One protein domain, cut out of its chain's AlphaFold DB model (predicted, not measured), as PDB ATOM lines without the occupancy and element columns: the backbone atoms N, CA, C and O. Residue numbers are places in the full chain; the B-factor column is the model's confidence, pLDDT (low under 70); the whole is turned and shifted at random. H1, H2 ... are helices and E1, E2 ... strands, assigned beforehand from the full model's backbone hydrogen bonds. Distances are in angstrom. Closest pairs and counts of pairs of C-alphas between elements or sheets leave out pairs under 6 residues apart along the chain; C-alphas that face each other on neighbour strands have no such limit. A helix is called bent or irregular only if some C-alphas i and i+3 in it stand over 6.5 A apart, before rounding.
ATOM      1  N   PRO A  36     145.646 158.313 115.536       37.69
ATOM      2  CA  PRO A  36     145.643 158.121 116.980       37.69
ATOM      3  C   PRO A  36     144.225 158.390 117.509       37.69
ATOM      4  O   PRO A  36     143.953 159.455 118.049       37.69
ATOM      5  N   SER A  37     143.285 157.473 117.275       41.34
ATOM      6  CA  SER A  37     141.963 157.484 117.918       41.34
ATOM      7  C   SER A  37     141.352 156.075 117.883       41.34
ATOM      8  O   SER A  37     141.633 155.348 116.928       41.34
ATOM      9  N   PRO A  38     140.558 155.640 118.883       40.56
ATOM     10  CA  PRO A  38     140.415 154.213 119.170       40.56
ATOM     11  C   PRO A  38     139.581 153.383 118.185       40.56
ATOM     12  O   PRO A  38     139.683 152.166 118.244       40.56
ATOM     13  N   ASN A  39     138.767 153.958 117.294       48.81
ATOM     14  CA  ASN A  39     137.623 153.200 116.755       48.81
ATOM     15  C   ASN A  39     137.390 153.304 115.236       48.81
ATOM     16  O   ASN A  39     136.263 153.546 114.821       48.81
ATOM     17  N   VAL A  40     138.393 153.112 114.368       42.44
ATOM     18  CA  VAL A  40     138.103 152.877 112.934       42.44
ATOM     19  C   VAL A  40     139.216 152.076 112.238       42.44
ATOM     20  O   VAL A  40     140.366 152.513 112.275       42.44
ATOM     21  N   LYS A  41     138.852 150.989 111.522       48.19
ATOM     22  CA  LYS A  41     139.066 150.764 110.062       48.19
ATOM     23  C   LYS A  41     139.125 149.273 109.687       48.19
ATOM     24  O   LYS A  41     140.192 148.670 109.707       48.19
ATOM     25  N   VAL A  42     137.998 148.719 109.241       41.50
ATOM     26  CA  VAL A  42     137.999 147.536 108.364       41.50
ATOM     27  C   VAL A  42     137.835 148.044 106.934       41.50
ATOM     28  O   VAL A  42     136.874 148.756 106.636       41.50
ATOM     29  N   TYR A  43     138.808 147.726 106.084       51.00
ATOM     30  CA  TYR A  43     138.790 148.017 104.656       51.00
ATOM     31  C   TYR A  43     138.632 146.705 103.913       51.00
ATOM     32  O   TYR A  43     139.511 145.847 103.992       51.00
ATOM     33  N   MET A  44     137.514 146.548 103.218       48.69
ATOM     34  CA  MET A  44     137.279 145.384 102.374       48.69
ATOM     35  C   MET A  44     137.301 145.833 100.924       48.69
ATOM     36  O   MET A  44     136.643 146.807 100.557       48.69
ATOM     37  N   THR A  45     138.078 145.138 100.102       51.66
ATOM     38  CA  THR A  45     137.944 145.237  98.653       51.66
ATOM     39  C   THR A  45     137.003 144.155  98.177       51.66
ATOM     40  O   THR A  45     137.255 142.979  98.429       51.66
ATOM     41  N   LEU A  46     135.946 144.551  97.478       52.97
ATOM     42  CA  LEU A  46     134.994 143.625  96.883       52.97
ATOM     43  C   LEU A  46     135.077 143.733  95.355       52.97
ATOM     44  O   LEU A  46     135.210 144.852  94.834       52.97
ATOM     45  N   PRO A  47     135.002 142.608  94.619       58.31
ATOM     46  CA  PRO A  47     134.668 142.681  93.206       58.31
ATOM     47  C   PRO A  47     133.291 143.334  93.087       58.31
ATOM     48  O   PRO A  47     132.332 142.875  93.709       58.31
ATOM     49  N   GLY A  48     133.211 144.427  92.337       66.12
ATOM     50  CA  GLY A  48     131.944 145.087  92.060       66.12
ATOM     51  C   GLY A  48     131.297 144.550  90.787       66.12
ATOM     52  O   GLY A  48     131.491 143.402  90.379       66.12
ATOM     53  N   SER A  49     130.517 145.406  90.139       73.44
ATOM     54  CA  SER A  49     129.797 145.065  88.917       73.44
ATOM     55  C   SER A  49     130.738 144.859  87.725       73.44
ATOM     56  O   SER A  49     131.793 145.488  87.605       73.44
ATOM     57  N   THR A  50     130.324 143.997  86.794       79.06
ATOM     58  CA  THR A  50     130.905 143.933  85.445       79.06
ATOM     59  C   THR A  50     129.965 144.647  84.483       79.06
ATOM     60  O   THR A  50     128.765 144.385  84.485       79.06
ATOM     61  N   GLY A  51     130.485 145.566  83.674       87.62
ATOM     62  CA  GLY A  51     129.660 146.402  82.809       87.62
ATOM     63  C   GLY A  51     130.442 147.070  81.690       87.62
ATOM     64  O   GLY A  51     131.667 146.995  81.619       87.62
ATOM     65  N   THR A  52     129.716 147.751  80.813       92.56
ATOM     66  CA  THR A  52     130.282 148.584  79.752       92.56
ATOM     67  C   THR A  52     130.333 150.029  80.228       92.56
ATOM     68  O   THR A  52     129.339 150.564  80.722       92.56
ATOM     69  N   ILE A  53     131.479 150.689  80.069       93.56
ATOM     70  CA  ILE A  53     131.620 152.105  80.413       93.56
ATOM     71  C   ILE A  53     130.717 152.943  79.506       93.56
ATOM     72  O   ILE A  53     130.860 152.925  78.284       93.56
ATOM     73  N   GLU A  54     129.847 153.751  80.103       93.88
ATOM     74  CA  GLU A  54     129.171 154.842  79.395       93.88
ATOM     75  C   GLU A  54     129.993 156.126  79.473       93.88
ATOM     76  O   GLU A  54     130.198 156.815  78.475       93.88
ATOM     77  N   SER A  55     130.493 156.440  80.667       91.19
ATOM     78  CA  SER A  55     131.364 157.584  80.893       91.19
ATOM     79  C   SER A  55     132.251 157.373  82.113       91.19
ATOM     80  O   SER A  55     131.904 156.666  83.059       91.19
ATOM     81  N   VAL A  56     133.415 158.020  82.089       84.88
ATOM     82  CA  VAL A  56     134.305 158.120  83.243       84.88
ATOM     83  C   VAL A  56     134.642 159.586  83.439       84.88
ATOM     84  O   VAL A  56     135.090 160.268  82.520       84.88
ATOM     85  N   SER A  57     134.430 160.063  84.652       80.44
ATOM     86  CA  SER A  57     134.984 161.311  85.158       80.44
ATOM     87  C   SER A  57     135.991 160.976  86.253       80.44
ATOM     88  O   SER A  57     135.935 159.898  86.841       80.44
ATOM     89  N   GLY A  58     136.908 161.894  86.563       70.12
ATOM     90  CA  GLY A  58     137.923 161.656  87.598       70.12
ATOM     91  C   GLY A  58     137.349 161.252  88.965       70.12
ATOM     92  O   GLY A  58     138.076 160.672  89.767       70.12
ATOM     93  N   THR A  59     136.059 161.526  89.207       80.56
ATOM     94  CA  THR A  59     135.360 161.263  90.468       80.56
ATOM     95  C   THR A  59     134.182 160.285  90.383       80.56
ATOM     96  O   THR A  59     133.600 159.936  91.412       80.56
ATOM     97  N   ALA A  60     133.806 159.823  89.193       85.56
ATOM     98  CA  ALA A  60     132.691 158.896  89.030       85.56
ATOM     99  C   ALA A  60     132.795 158.106  87.729       85.56
ATOM    100  O   ALA A  60     133.199 158.648  86.700       85.56
ATOM    101  N   VAL A  61     132.346 156.859  87.767       88.88
ATOM    102  CA  VAL A  61     132.169 156.000  86.598       88.88
ATOM    103  C   VAL A  61     130.689 155.685  86.425       88.88
ATOM    104  O   VAL A  61     129.991 155.374  87.390       88.88
ATOM    105  N   LYS A  62     130.205 155.779  85.188       92.31
ATOM    106  CA  LYS A  62     128.868 155.340  84.799       92.31
ATOM    107  C   LYS A  62     128.998 154.040  84.017       92.31
ATOM    108  O   LYS A  62     129.597 154.032  82.938       92.31
ATOM    109  N   LEU A  63     128.470 152.960  84.578       90.12
ATOM    110  CA  LEU A  63     128.519 151.618  84.008       90.12
ATOM    111  C   LEU A  63     127.121 151.195  83.582       90.12
ATOM    112  O   LEU A  63     126.183 151.258  84.375       90.12
ATOM    113  N   ARG A  64     127.000 150.717  82.347       89.31
ATOM    114  CA  ARG A  64     125.846 149.937  81.916       89.31
ATOM    115  C   ARG A  64     126.114 148.479  82.246       89.31
ATOM    116  O   ARG A  64     127.014 147.866  81.672       89.31
ATOM    117  N   VAL A  65     125.360 147.944  83.188       82.69
ATOM    118  CA  VAL A  65     125.481 146.568  83.658       82.69
ATOM    119  C   VAL A  65     124.353 145.761  83.047       82.69
ATOM    120  O   VAL A  65     123.183 146.132  83.137       82.69
ATOM    121  N   LYS A  66     124.720 144.647  82.423       70.00
ATOM    122  CA  LYS A  66     123.770 143.671  81.908       70.00
ATOM    123  C   LYS A  66     123.668 142.543  82.916       70.00
ATOM    124  O   LYS A  66     124.639 141.822  83.136       70.00
ATOM    125  N   GLN A  67     122.515 142.429  83.555       62.59
ATOM    126  CA  GLN A  67     122.252 141.354  84.498       62.59
ATOM    127  C   GLN A  67     121.976 140.044  83.749       62.59
ATOM    128  O   GLN A  67     121.653 140.031  82.560       62.59
ATOM    129  N   TYR A  68     122.086 138.927  84.468       51.88
ATOM    130  CA  TYR A  68     121.826 137.589  83.931       51.88
ATOM    131  C   TYR A  68     120.420 137.448  83.320       51.88
ATOM    132  O   TYR A  68     120.248 136.769  82.313       51.88
ATOM    133  N   SER A  69     119.430 138.153  83.877       50.94
ATOM    134  CA  SER A  69     118.044 138.208  83.390       50.94
ATOM    135  C   SER A  69     117.877 138.910  82.034       50.94
ATOM    136  O   SER A  69     116.760 139.032  81.542       50.94
ATOM    137  N   GLY A  70     118.960 139.425  81.442       53.97
ATOM    138  CA  GLY A  70     118.917 140.257  80.240       53.97
ATOM    139  C   GLY A  70     118.515 141.707  80.514       53.97
ATOM    140  O   GLY A  70     118.586 142.529  79.604       53.97
ATOM    141  N   TYR A  71     118.146 142.036  81.756       62.44
ATOM    142  CA  TYR A  71     117.870 143.403  82.174       62.44
ATOM    143  C   TYR A  71     119.153 144.238  82.152       62.44
ATOM    144  O   TYR A  71     120.195 143.820  82.666       62.44
ATOM    145  N   GLU A  72     119.073 145.425  81.559       76.44
ATOM    146  CA  GLU A  72     120.168 146.388  81.540       76.44
ATOM    147  C   GLU A  72     119.844 147.535  82.493       76.44
ATOM    148  O   GLU A  72     118.840 148.227  82.337       76.44
ATOM    149  N   GLU A  73     120.724 147.756  83.466       79.19
ATOM    150  CA  GLU A  73     120.637 148.882  84.387       79.19
ATOM    151  C   GLU A  73     121.900 149.733  84.277       79.19
ATOM    152  O   GLU A  73     122.985 149.252  83.945       79.19
ATOM    153  N   THR A  74     121.760 151.031  84.524       85.00
ATOM    154  CA  THR A  74     122.901 151.938  84.541       85.00
ATOM    155  C   THR A  74     123.174 152.412  85.952       85.00
ATOM    156  O   THR A  74     122.367 153.130  86.539       85.00
ATOM    157  N   TYR A  75     124.364 152.101  86.448       83.12
ATOM    158  CA  TYR A  75     124.821 152.532  87.758       83.12
ATOM    159  C   TYR A  75     125.856 153.639  87.622       83.12
ATOM    160  O   TYR A  75     126.717 153.628  86.741       83.12
ATOM    161  N   THR A  76     125.766 154.628  88.508       86.69
ATOM    162  CA  THR A  76     126.796 155.656  88.651       86.69
ATOM    163  C   THR A  76     127.504 155.446  89.973       86.69
ATOM    164  O   THR A  76     126.953 155.741  91.034       86.69
ATOM    165  N   HIS A  77     128.738 154.966  89.902       83.12
ATOM    166  CA  HIS A  77     129.572 154.739  91.067       83.12
ATOM    167  C   HIS A  77     130.510 155.925  91.262       83.12
ATOM    168  O   HIS A  77     131.169 156.383  90.327       83.12
ATOM    169  N   LYS A  78     130.575 156.437  92.489       82.62
ATOM    170  CA  LYS A  78     131.502 157.510  92.858       82.62
ATOM    171  C   LYS A  78     132.782 156.914  93.434       82.62
ATOM    172  O   LYS A  78     132.762 155.852  94.052       82.62
ATOM    173  N   THR A  79     133.898 157.603  93.232       76.44
ATOM    174  CA  THR A  79     135.130 157.340  93.991       76.44
ATOM    175  C   THR A  79     135.037 157.964  95.387       76.44
ATOM    176  O   THR A  79     134.139 158.761  95.674       76.44
ATOM    177  N   TYR A  80     135.987 157.629  96.255       70.94
ATOM    178  CA  TYR A  80     136.148 158.297  97.545       70.94
ATOM    179  C   TYR A  80     136.529 159.774  97.382       70.94
ATOM    180  O   TYR A  80     137.249 160.114  96.437       70.94
ATOM    181  N   PRO A  81     136.144 160.642  98.338       63.66
ATOM    182  CA  PRO A  81     136.719 161.978  98.440       63.66
ATOM    183  C   PRO A  81     138.253 161.890  98.373       63.66
ATOM    184  O   PRO A  81     138.861 161.059  99.047       63.66
ATOM    185  N   ASP A  82     138.864 162.692  97.500       65.94
ATOM    186  CA  ASP A  82     140.319 162.777  97.279       65.94
ATOM    187  C   ASP A  82     141.003 161.551  96.640       65.94
ATOM    188  O   ASP A  82     142.235 161.441  96.649       65.94
ATOM    189  N   LYS A  83     140.246 160.622  96.042       70.50
ATOM    190  CA  LYS A  83     140.804 159.488  95.284       70.50
ATOM    191  C   LYS A  83     140.440 159.572  93.812       70.50
ATOM    192  O   LYS A  83     139.302 159.856  93.472       70.50
ATOM    193  N   SER A  84     141.386 159.257  92.934       77.06
ATOM    194  CA  SER A  84     141.108 159.019  91.519       77.06
ATOM    195  C   SER A  84     140.941 157.528  91.242       77.06
ATOM    196  O   SER A  84     141.555 156.687  91.902       77.06
ATOM    197  N   ILE A  85     140.122 157.209  90.244       84.12
ATOM    198  CA  ILE A  85     139.945 155.839  89.760       84.12
ATOM    199  C   ILE A  85     141.219 155.413  89.020       84.12
ATOM    200  O   ILE A  85     141.686 156.106  88.114       84.12
ATOM    201  N   ALA A  86     141.792 154.272  89.404       85.31
ATOM    202  CA  ALA A  86     142.912 153.672  88.689       85.31
ATOM    203  C   ALA A  86     142.427 152.755  87.555       85.31
ATOM    204  O   ALA A  86     141.438 152.046  87.700       85.31
ATOM    205  N   TYR A  87     143.155 152.720  86.440       89.12
ATOM    206  CA  TYR A  87     142.799 151.898  85.284       89.12
ATOM    207  C   TYR A  87     143.846 150.820  85.042       89.12
ATOM    208  O   TYR A  87     145.048 151.103  85.086       89.12
ATOM    209  N   TYR A  88     143.396 149.606  84.746       85.94
ATOM    210  CA  TYR A  88     144.257 148.460  84.476       85.94
ATOM    211  C   TYR A  88     143.735 147.641  83.299       85.94
ATOM    212  O   TYR A  88     142.536 147.628  83.021       85.94
ATOM    213  N   ASP A  89     144.643 146.957  82.609       85.69
ATOM    214  CA  ASP A  89     144.275 145.866  81.708       85.69
ATOM    215  C   ASP A  89     144.225 144.518  82.446       85.69
ATOM    216  O   ASP A  89     144.591 144.407  83.620       85.69
ATOM    217  N   ILE A  90     143.814 143.479  81.718       78.69
ATOM    218  CA  ILE A  90     143.732 142.091  82.188       78.69
ATOM    219  C   ILE A  90     145.072 141.449  82.570       78.69
ATOM    220  O   ILE A  90     145.089 140.306  83.006       78.69
ATOM    221  N   THR A  91     146.204 142.123  82.362       76.25
ATOM    222  CA  THR A  91     147.529 141.651  82.803       76.25
ATOM    223  C   THR A  91     147.975 142.351  84.084       76.25
ATOM    224  O   THR A  91     149.033 142.046  84.633       76.25
ATOM    225  N   GLY A  92     147.181 143.313  84.562       73.69
ATOM    226  CA  GLY A  92     147.515 144.144  85.707       73.69
ATOM    227  C   GLY A  92     148.389 145.353  85.387       73.69
ATOM    228  O   GLY A  92     148.825 146.073  86.302       73.69
ATOM    229  N   LYS A  93     148.658 145.603  84.104       83.94
ATOM    230  CA  LYS A  93     149.412 146.773  83.668       83.94
ATOM    231  C   LYS A  93     148.533 148.010  83.803       83.94
ATOM    232  O   LYS A  93     147.368 148.022  83.413       83.94
ATOM    233  N   LYS A  94     149.104 149.070  84.378       86.31
ATOM    234  CA  LYS A  94     148.412 150.348  84.555       86.31
ATOM    235  C   LYS A  94     148.150 151.004  83.200       86.31
ATOM    236  O   LYS A  94     149.056 151.107  82.374       86.31
ATOM    237  N   LEU A  95     146.924 151.474  83.013       86.75
ATOM    238  CA  LEU A  95     146.479 152.244  81.859       86.75
ATOM    239  C   LEU A  95     146.348 153.725  82.235       86.75
ATOM    240  O   LEU A  95     146.143 154.076  83.399       86.75
ATOM    241  N   ASN A  96     146.458 154.597  81.235       87.81
ATOM    242  CA  ASN A  96     146.309 156.043  81.428       87.81
ATOM    243  C   ASN A  96     144.836 156.466  81.495       87.81
ATOM    244  O   ASN A  96     144.492 157.395  82.221       87.81
ATOM    245  N   SER A  97     143.974 155.785  80.745       90.38
ATOM    246  CA  SER A  97     142.536 156.032  80.696       90.38
ATOM    247  C   SER A  97     141.795 154.805  80.169       90.38
ATOM    248  O   SER A  97     142.393 153.920  79.551       90.38
ATOM    249  N   LEU A  98     140.486 154.791  80.407       89.62
ATOM    250  CA  LEU A  98     139.505 153.950  79.727       89.62
ATOM    251  C   LEU A  98     138.472 154.860  79.056       89.62
ATOM    252  O   LEU A  98     138.342 156.032  79.428       89.62
ATOM    253  N   LYS A  99     137.762 154.344  78.057       89.62
ATOM    254  CA  LYS A  99     136.793 155.111  77.260       89.62
ATOM    255  C   LYS A  99     135.411 154.465  77.268       89.62
ATOM    256  O   LYS A  99     135.255 153.298  77.616       89.62
ATOM    257  N   GLY A 100     134.415 155.236  76.831       92.75
ATOM    258  CA  GLY A 100     133.077 154.711  76.568       92.75
ATOM    259  C   GLY A 100     133.129 153.503  75.627       92.75
ATOM    260  O   GLY A 100     133.845 153.528  74.622       92.75
ATOM    261  N   GLY A 101     132.394 152.450  75.978       91.25
ATOM    262  CA  GLY A 101     132.361 151.172  75.270       91.25
ATOM    263  C   GLY A 101     133.357 150.121  75.774       91.25
ATOM    264  O   GLY A 101     133.211 148.958  75.407       91.25
ATOM    265  N   ASP A 102     134.337 150.477  76.612       93.12
ATOM    266  CA  ASP A 102     135.214 149.472  77.221       93.12
ATOM    267  C   ASP A 102     134.414 148.614  78.218       93.12
ATOM    268  O   ASP A 102     133.690 149.140  79.067       93.12
ATOM    269  N   VAL A 103     134.563 147.292  78.123       90.50
ATOM    270  CA  VAL A 103     133.992 146.337  79.082       90.50
ATOM    271  C   VAL A 103     134.944 146.218  80.263       90.50
ATOM    272  O   VAL A 103     136.140 145.985  80.076       90.50
ATOM    273  N   VAL A 104     134.430 146.401  81.477       89.56
ATOM    274  CA  VAL A 104     135.230 146.450  82.701       89.56
ATOM    275  C   VAL A 104     134.579 145.690  83.844       89.56
ATOM    276  O   VAL A 104     133.358 145.578  83.910       89.56
ATOM    277  N   THR A 105     135.399 145.242  84.789       83.50
ATOM    278  CA  THR A 105     134.959 144.962  86.159       83.50
ATOM    279  C   THR A 105     135.495 146.047  87.087       83.50
ATOM    280  O   THR A 105     136.642 146.494  86.944       83.50
ATOM    281  N   GLU A 106     134.652 146.523  87.996       80.44
ATOM    282  CA  GLU A 106     135.053 147.505  88.996       80.44
ATOM    283  C   GLU A 106     135.581 146.832  90.263       80.44
ATOM    284  O   GLU A 106     135.142 145.758  90.672       80.44
ATOM    285  N   VAL A 107     136.520 147.508  90.916       76.44
ATOM    286  CA  VAL A 107     136.959 147.168  92.266       76.44
ATOM    287  C   VAL A 107     136.472 148.264  93.192       76.44
ATOM    288  O   VAL A 107     136.858 149.434  93.054       76.44
ATOM    289  N   MET A 108     135.639 147.863  94.144       72.56
ATOM    290  CA  MET A 108     135.121 148.741  95.180       72.56
ATOM    291  C   MET A 108     135.949 148.564  96.442       72.56
ATOM    292  O   MET A 108     136.321 147.452  96.815       72.56
ATOM    293  N   LEU A 109     136.239 149.678  97.095       68.31
ATOM    294  CA  LEU A 109     136.670 149.686  98.480       68.31
ATOM    295  C   LEU A 109     135.442 150.028  99.322       68.31
ATOM    296  O   LEU A 109     134.661 150.904  98.944       68.31
ATOM    297  N   GLU A 110     135.279 149.324 100.435       65.12
ATOM    298  CA  GLU A 110     134.286 149.618 101.459       65.12
ATOM    299  C   GLU A 110     134.989 149.939 102.773       65.12
ATOM    300  O   GLU A 110     135.876 149.207 103.224       65.12
ATOM    301  N   GLN A 111     134.585 151.044 103.395       60.06
ATOM    302  CA  GLN A 111     135.044 151.438 104.717       60.06
ATOM    303  C   GLN A 111     133.888 151.292 105.697       60.06
ATOM    304  O   GLN A 111     132.884 151.995 105.574       60.06
ATOM    305  N   GLN A 112     134.067 150.433 106.699       54.47
ATOM    306  CA  GLN A 112     133.151 150.352 107.832       54.47
ATOM    307  C   GLN A 112     133.583 151.319 108.939       54.47
ATOM    308  O   GLN A 112     134.727 151.289 109.408       54.47
ATOM    309  N   VAL A 113     132.654 152.179 109.363       54.16
ATOM    310  CA  VAL A 113     132.798 153.044 110.540       54.16
ATOM    311  C   VAL A 113     131.986 152.433 111.681       54.16
ATOM    312  O   VAL A 113     130.764 152.377 111.607       54.16
ATOM    313  N   LEU A 114     132.666 151.959 112.728       48.28
ATOM    314  CA  LEU A 114     132.030 151.425 113.933       48.28
ATOM    315  C   LEU A 114     132.111 152.475 115.043       48.28
ATOM    316  O   LEU A 114     133.122 152.585 115.733       48.28
ATOM    317  N   ASP A 115     131.046 153.253 115.220       45.25
ATOM    318  CA  ASP A 115     130.962 154.256 116.288       45.25
ATOM    319  C   ASP A 115     130.422 153.649 117.591       45.25
ATOM    320  O   ASP A 115     129.353 154.036 118.047       45.25
ATOM    321  N   GLY A 116     131.117 152.646 118.147       42.25
ATOM    322  CA  GLY A 116     131.000 152.176 119.545       42.25
ATOM    323  C   GLY A 116     129.598 151.933 120.141       42.25
ATOM    324  O   GLY A 116     129.467 151.834 121.359       42.25
ATOM    325  N   LYS A 117     128.549 151.867 119.321       35.66
ATOM    326  CA  LYS A 117     127.138 151.730 119.684       35.66
ATOM    327  C   LYS A 117     126.570 150.513 118.959       35.66
ATOM    328  O   LYS A 117     127.010 150.229 117.844       35.66
ATOM    329  N   PRO A 118     125.585 149.810 119.545       37.88
ATOM    330  CA  PRO A 118     124.927 148.698 118.875       37.88
ATOM    331  C   PRO A 118     124.195 149.228 117.634       37.88
ATOM    332  O   PRO A 118     123.145 149.851 117.747       37.88
ATOM    333  N   TYR A 119     124.824 149.030 116.473       43.41
ATOM    334  CA  TYR A 119     124.312 149.233 115.116       43.41
ATOM    335  C   TYR A 119     123.356 150.430 114.932       43.41
ATOM    336  O   TYR A 119     122.168 150.251 114.674       43.41
ATOM    337  N   ASP A 120     123.891 151.657 114.970       38.62
ATOM    338  CA  ASP A 120     123.292 152.766 114.210       38.62
ATOM    339  C   ASP A 120     123.936 152.774 112.814       38.62
ATOM    340  O   ASP A 120     125.152 152.891 112.653       38.62
ATOM    341  N   THR A 121     123.106 152.548 111.805       42.25
ATOM    342  CA  THR A 121     123.386 152.195 110.408       42.25
ATOM    343  C   THR A 121     123.978 153.333 109.571       42.25
ATOM    344  O   THR A 121     123.572 153.562 108.431       42.25
ATOM    345  N   ARG A 122     124.971 154.067 110.079       42.34
ATOM    346  CA  ARG A 122     125.561 155.190 109.335       42.34
ATOM    347  C   ARG A 122     127.059 155.064 109.167       42.34
ATOM    348  O   ARG A 122     127.843 155.630 109.918       42.34
ATOM    349  N   GLY A 123     127.418 154.426 108.060       50.72
ATOM    350  CA  GLY A 123     128.634 154.791 107.352       50.72
ATOM    351  C   GLY A 123     129.398 153.626 106.757       50.72
ATOM    352  O   GLY A 123     130.611 153.583 106.938       50.72
ATOM    353  N   ILE A 124     128.738 152.715 106.030       53.72
ATOM    354  CA  ILE A 124     129.471 152.036 104.959       53.72
ATOM    355  C   ILE A 124     129.683 153.098 103.883       53.72
ATOM    356  O   ILE A 124     128.737 153.539 103.228       53.72
ATOM    357  N   ILE A 125     130.917 153.583 103.773       61.12
ATOM    358  CA  ILE A 125     131.321 154.428 102.654       61.12
ATOM    359  C   ILE A 125     131.948 153.486 101.640       61.12
ATOM    360  O   ILE A 125     133.043 152.982 101.891       61.12
ATOM    361  N   SER A 126     131.263 153.267 100.521       68.75
ATOM    362  CA  SER A 126     131.772 152.475  99.399       68.75
ATOM    363  C   SER A 126     132.160 153.395  98.246       68.75
ATOM    364  O   SER A 126     131.474 154.380  97.963       68.75
ATOM    365  N   GLY A 127     133.265 153.085  97.573       74.50
ATOM    366  CA  GLY A 127     133.724 153.856  96.423       74.50
ATOM    367  C   GLY A 127     134.584 153.040  95.471       74.50
ATOM    368  O   GLY A 127     135.358 152.178  95.890       74.50
ATOM    369  N   VAL A 128     134.460 153.324  94.175       80.12
ATOM    370  CA  VAL A 128     135.271 152.663  93.142       80.12
ATOM    371  C   VAL A 128     136.686 153.207  93.187       80.12
ATOM    372  O   VAL A 128     136.906 154.414  93.100       80.12
ATOM    373  N   ILE A 129     137.650 152.299  93.296       78.19
ATOM    374  CA  ILE A 129     139.077 152.626  93.376       78.19
ATOM    375  C   ILE A 129     139.843 152.181  92.130       78.19
ATOM    376  O   ILE A 129     140.899 152.741  91.824       78.19
ATOM    377  N   ALA A 130     139.318 151.206  91.384       82.25
ATOM    378  CA  ALA A 130     139.911 150.776  90.130       82.25
ATOM    379  C   ALA A 130     138.890 150.193  89.146       82.25
ATOM    380  O   ALA A 130     137.857 149.664  89.549       82.25
ATOM    381  N   LEU A 131     139.235 150.248  87.861       87.56
ATOM    382  CA  LEU A 131     138.559 149.552  86.770       87.56
ATOM    383  C   LEU A 131     139.569 148.671  86.035       87.56
ATOM    384  O   LEU A 131     140.646 149.140  85.650       87.56
ATOM    385  N   TYR A 132     139.198 147.413  85.814       87.19
ATOM    386  CA  TYR A 132     139.963 146.468  85.009       87.19
ATOM    387  C   TYR A 132     139.236 146.247  83.697       87.19
ATOM    388  O   TYR A 132     138.125 145.720  83.689       87.19
ATOM    389  N   ARG A 133     139.857 146.654  82.592       90.00
ATOM    390  CA  ARG A 133     139.350 146.352  81.257       90.00
ATOM    391  C   ARG A 133     139.439 144.857  81.015       90.00
ATOM    392  O   ARG A 133     140.489 144.282  81.258       90.00
ATOM    393  N   LEU A 134     138.358 144.290  80.501       87.06
ATOM    394  CA  LEU A 134     138.189 142.884  80.171       87.06
ATOM    395  C   LEU A 134     138.338 142.651  78.658       87.06
ATOM    396  O   LEU A 134     138.185 143.582  77.858       87.06
ATOM    397  N   SER A 135     138.652 141.417  78.256       84.69
ATOM    398  CA  SER A 135     138.960 141.103  76.848       84.69
ATOM    399  C   SER A 135     137.749 140.771  75.977       84.69
ATOM    400  O   SER A 135     137.830 140.908  74.756       84.69
ATOM    401  N   PHE A 136     136.641 140.323  76.572       83.25
ATOM    402  CA  PHE A 136     135.452 139.870  75.847       83.25
ATOM    403  C   PHE A 136     134.292 140.881  75.913       83.25
ATOM    404  O   PHE A 136     134.282 141.754  76.785       83.25
ATOM    405  N   PRO A 137     133.300 140.782  75.006       83.19
ATOM    406  CA  PRO A 137     132.056 141.548  75.097       83.19
ATOM    407  C   PRO A 137     131.299 141.286  76.405       83.19
ATOM    408  O   PRO A 137     131.451 140.224  77.018       83.19
ATOM    409  N   ILE A 138     130.449 142.233  76.814       80.12
ATOM    410  CA  ILE A 138     129.701 142.147  78.077       80.12
ATOM    411  C   ILE A 138     128.803 140.908  78.136       80.12
ATOM    412  O   ILE A 138     128.677 140.311  79.198       80.12
ATOM    413  N   GLU A 139     128.265 140.457  77.001       74.88
ATOM    414  CA  GLU A 139     127.432 139.256  76.882       74.88
ATOM    415  C   GLU A 139     128.155 138.004  77.376       74.88
ATOM    416  O   GLU A 139     127.537 137.113  77.957       74.88
ATOM    417  N   TYR A 140     129.473 137.943  77.167       72.75
ATOM    418  CA  TYR A 140     130.284 136.816  77.605       72.75
ATOM    419  C   TYR A 140     130.366 136.750  79.127       72.75
ATOM    420  O   TYR A 140     130.286 135.679  79.724       72.75
ATOM    421  N   TYR A 141     130.479 137.916  79.756       71.50
ATOM    422  CA  TYR A 141     130.563 138.029  81.197       71.50
ATOM    423  C   TYR A 141     129.198 137.927  81.859       71.50
ATOM    424  O   TYR A 141     129.080 137.174  82.811       71.50
ATOM    425  N   SER A 142     128.158 138.589  81.353       64.25
ATOM    426  CA  SER A 142     126.829 138.602  81.976       64.25
ATOM    427  C   SER A 142     126.142 137.235  81.947       64.25
ATOM    428  O   SER A 142     125.490 136.847  82.912       64.25
ATOM    429  N   THR A 143     126.309 136.472  80.862       55.03
ATOM    430  CA  THR A 143     125.679 135.145  80.714       55.03
ATOM    431  C   THR A 143     126.474 134.023  81.374       55.03
ATOM    432  O   THR A 143     125.924 132.956  81.639       55.03
ATOM    433  N   LYS A 144     127.767 134.245  81.656       55.88
ATOM    434  CA  LYS A 144     128.651 133.243  82.265       55.88
ATOM    435  C   LYS A 144     129.182 133.653  83.637       55.88
ATOM    436  O   LYS A 144     129.911 132.871  84.229       55.88
ATOM    437  N   GLN A 145     128.810 134.813  84.181       50.16
ATOM    438  CA  GLN A 145     129.369 135.374  85.423       50.16
ATOM    439  C   GLN A 145     129.381 134.361  86.575       50.16
ATOM    440  O   GLN A 145     130.375 134.244  87.286       50.16
ATOM    441  N   ALA A 146     128.311 133.567  86.689       48.25
ATOM    442  CA  ALA A 146     128.165 132.498  87.674       48.25
ATOM    443  C   ALA A 146     129.232 131.388  87.565       48.25
ATOM    444  O   ALA A 146     129.615 130.808  88.575       48.25
ATOM    445  N   TYR A 147     129.727 131.109  86.356       45.62
ATOM    446  CA  TYR A 147     130.807 130.153  86.082       45.62
ATOM    447  C   TYR A 147     132.204 130.785  86.179       45.62
ATOM    448  O   TYR A 147     133.200 130.069  86.281       45.62
ATOM    449  N   LEU A 148     132.291 132.115  86.081       47.09
ATOM    450  CA  LEU A 148     133.549 132.845  85.927       47.09
ATOM    451  C   LEU A 148     134.079 133.424  87.244       47.09
ATOM    452  O   LEU A 148     135.302 133.512  87.396       47.09
ATOM    453  N   MET A 149     133.199 133.780  88.185       49.19
ATOM    454  CA  MET A 149     133.595 134.278  89.503       49.19
ATOM    455  C   MET A 149     134.103 133.130  90.385       49.19
ATOM    456  O   MET A 149     133.430 132.117  90.564       49.19
TER     457      MET A 149
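This is residues 36 to 149 of the 295 residues of an uncharacterized protein of Candidatus Saccharibacteria bacterium (UniProt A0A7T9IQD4). One strongly twisted six-stranded sheet is folded back on itself: E3 and E2 make one leaf facing E5, E6 and E4, with the bent strand E1 as the hinge. E1, E5 and E6 run side by side along the long axis, with residues 36 to 41 and the link 113 to 123 at one end, and H1 packs over E1 and E2 towards the other. The printed part has 114 residues, with six named strands and one named helix in the order E1 E2 E3 E4 E5 E6 H1; the class is mostly strand, strands holding 53 of the 64 residues in named elements. The sheet is mixed, in the order E3 E2 E1 E5 E6 E4. It is only just compact, close to loose, with a radius of gyration of the C-alphas of 15.8 A and spans of 46 by 33 by 23 A.

Start at E1, residues 42 to 57, which bends by 129 degrees at residue 54. Its residues 42 to 52 pair antiparallel with E5, residues 103 to 112; look at N 48 and O 106, 2.9 A. Its residues 52 to 57 pair antiparallel with E2, residues 60 to 66, where N 52 and O 64 are 2.8 A apart. E3, residues 72 to 78, is antiparallel to E2, with N 65 and O 73 at 2.8 A; E1 E2 E3 is a meander, each strand the antiparallel neighbour of the one before. E6, residues 124 to 133, forms a hairpin with E5, with N 107 and O 130 at 2.9 A. E4, residues 86 to 88, is parallel to E6, with N 131 and O 86 at 2.8 A. In this folded sheet, bent back into two leaves, the closest C-alphas of E3 and E6 are those of Lys 78 and Gly 127, 5.6 A apart. E3 and E5 are apart. H1, residues 138 to 148, is on the sheet at a height of 9.9 A, over E1 and, only just, E2 with 3 C-alphas; it runs along the strands, at 4 degrees to E1 on the local plane. The closest C-alphas of H1 and E2 are those of Ser 142 and Lys 66, 5.9 A. H1 is irregular, C-alphas 143 and 146 being 7.9 A apart, and 5 of its 7 O i to N i+4 pairs are within hydrogen-bond range.

Find C-alpha 42 at (137.999, 147.536, 108.364); E1 runs 27.2 A to C-alpha 57. E2 covers 19.0 A and E3 19.5 A, while E4 is three residues. E5 covers 29.0 A from C-alpha 103 at (133.992, 146.337, 79.082), and E6 26.3 A. H1 ends at C-alpha 148, (133.549, 132.845, 85.927).

Look at Pro 36 and Gly 70 for the two C-alphas farthest apart, 48.8 A. The printed part has no cut. The links E4 to E5 and E5 to E6 are long. Mean pLDDT of the printed part is 70.4; residues 36 to 48, 67 to 71, 81 to 82, 109 to 126 and 142 to 149 are under 70.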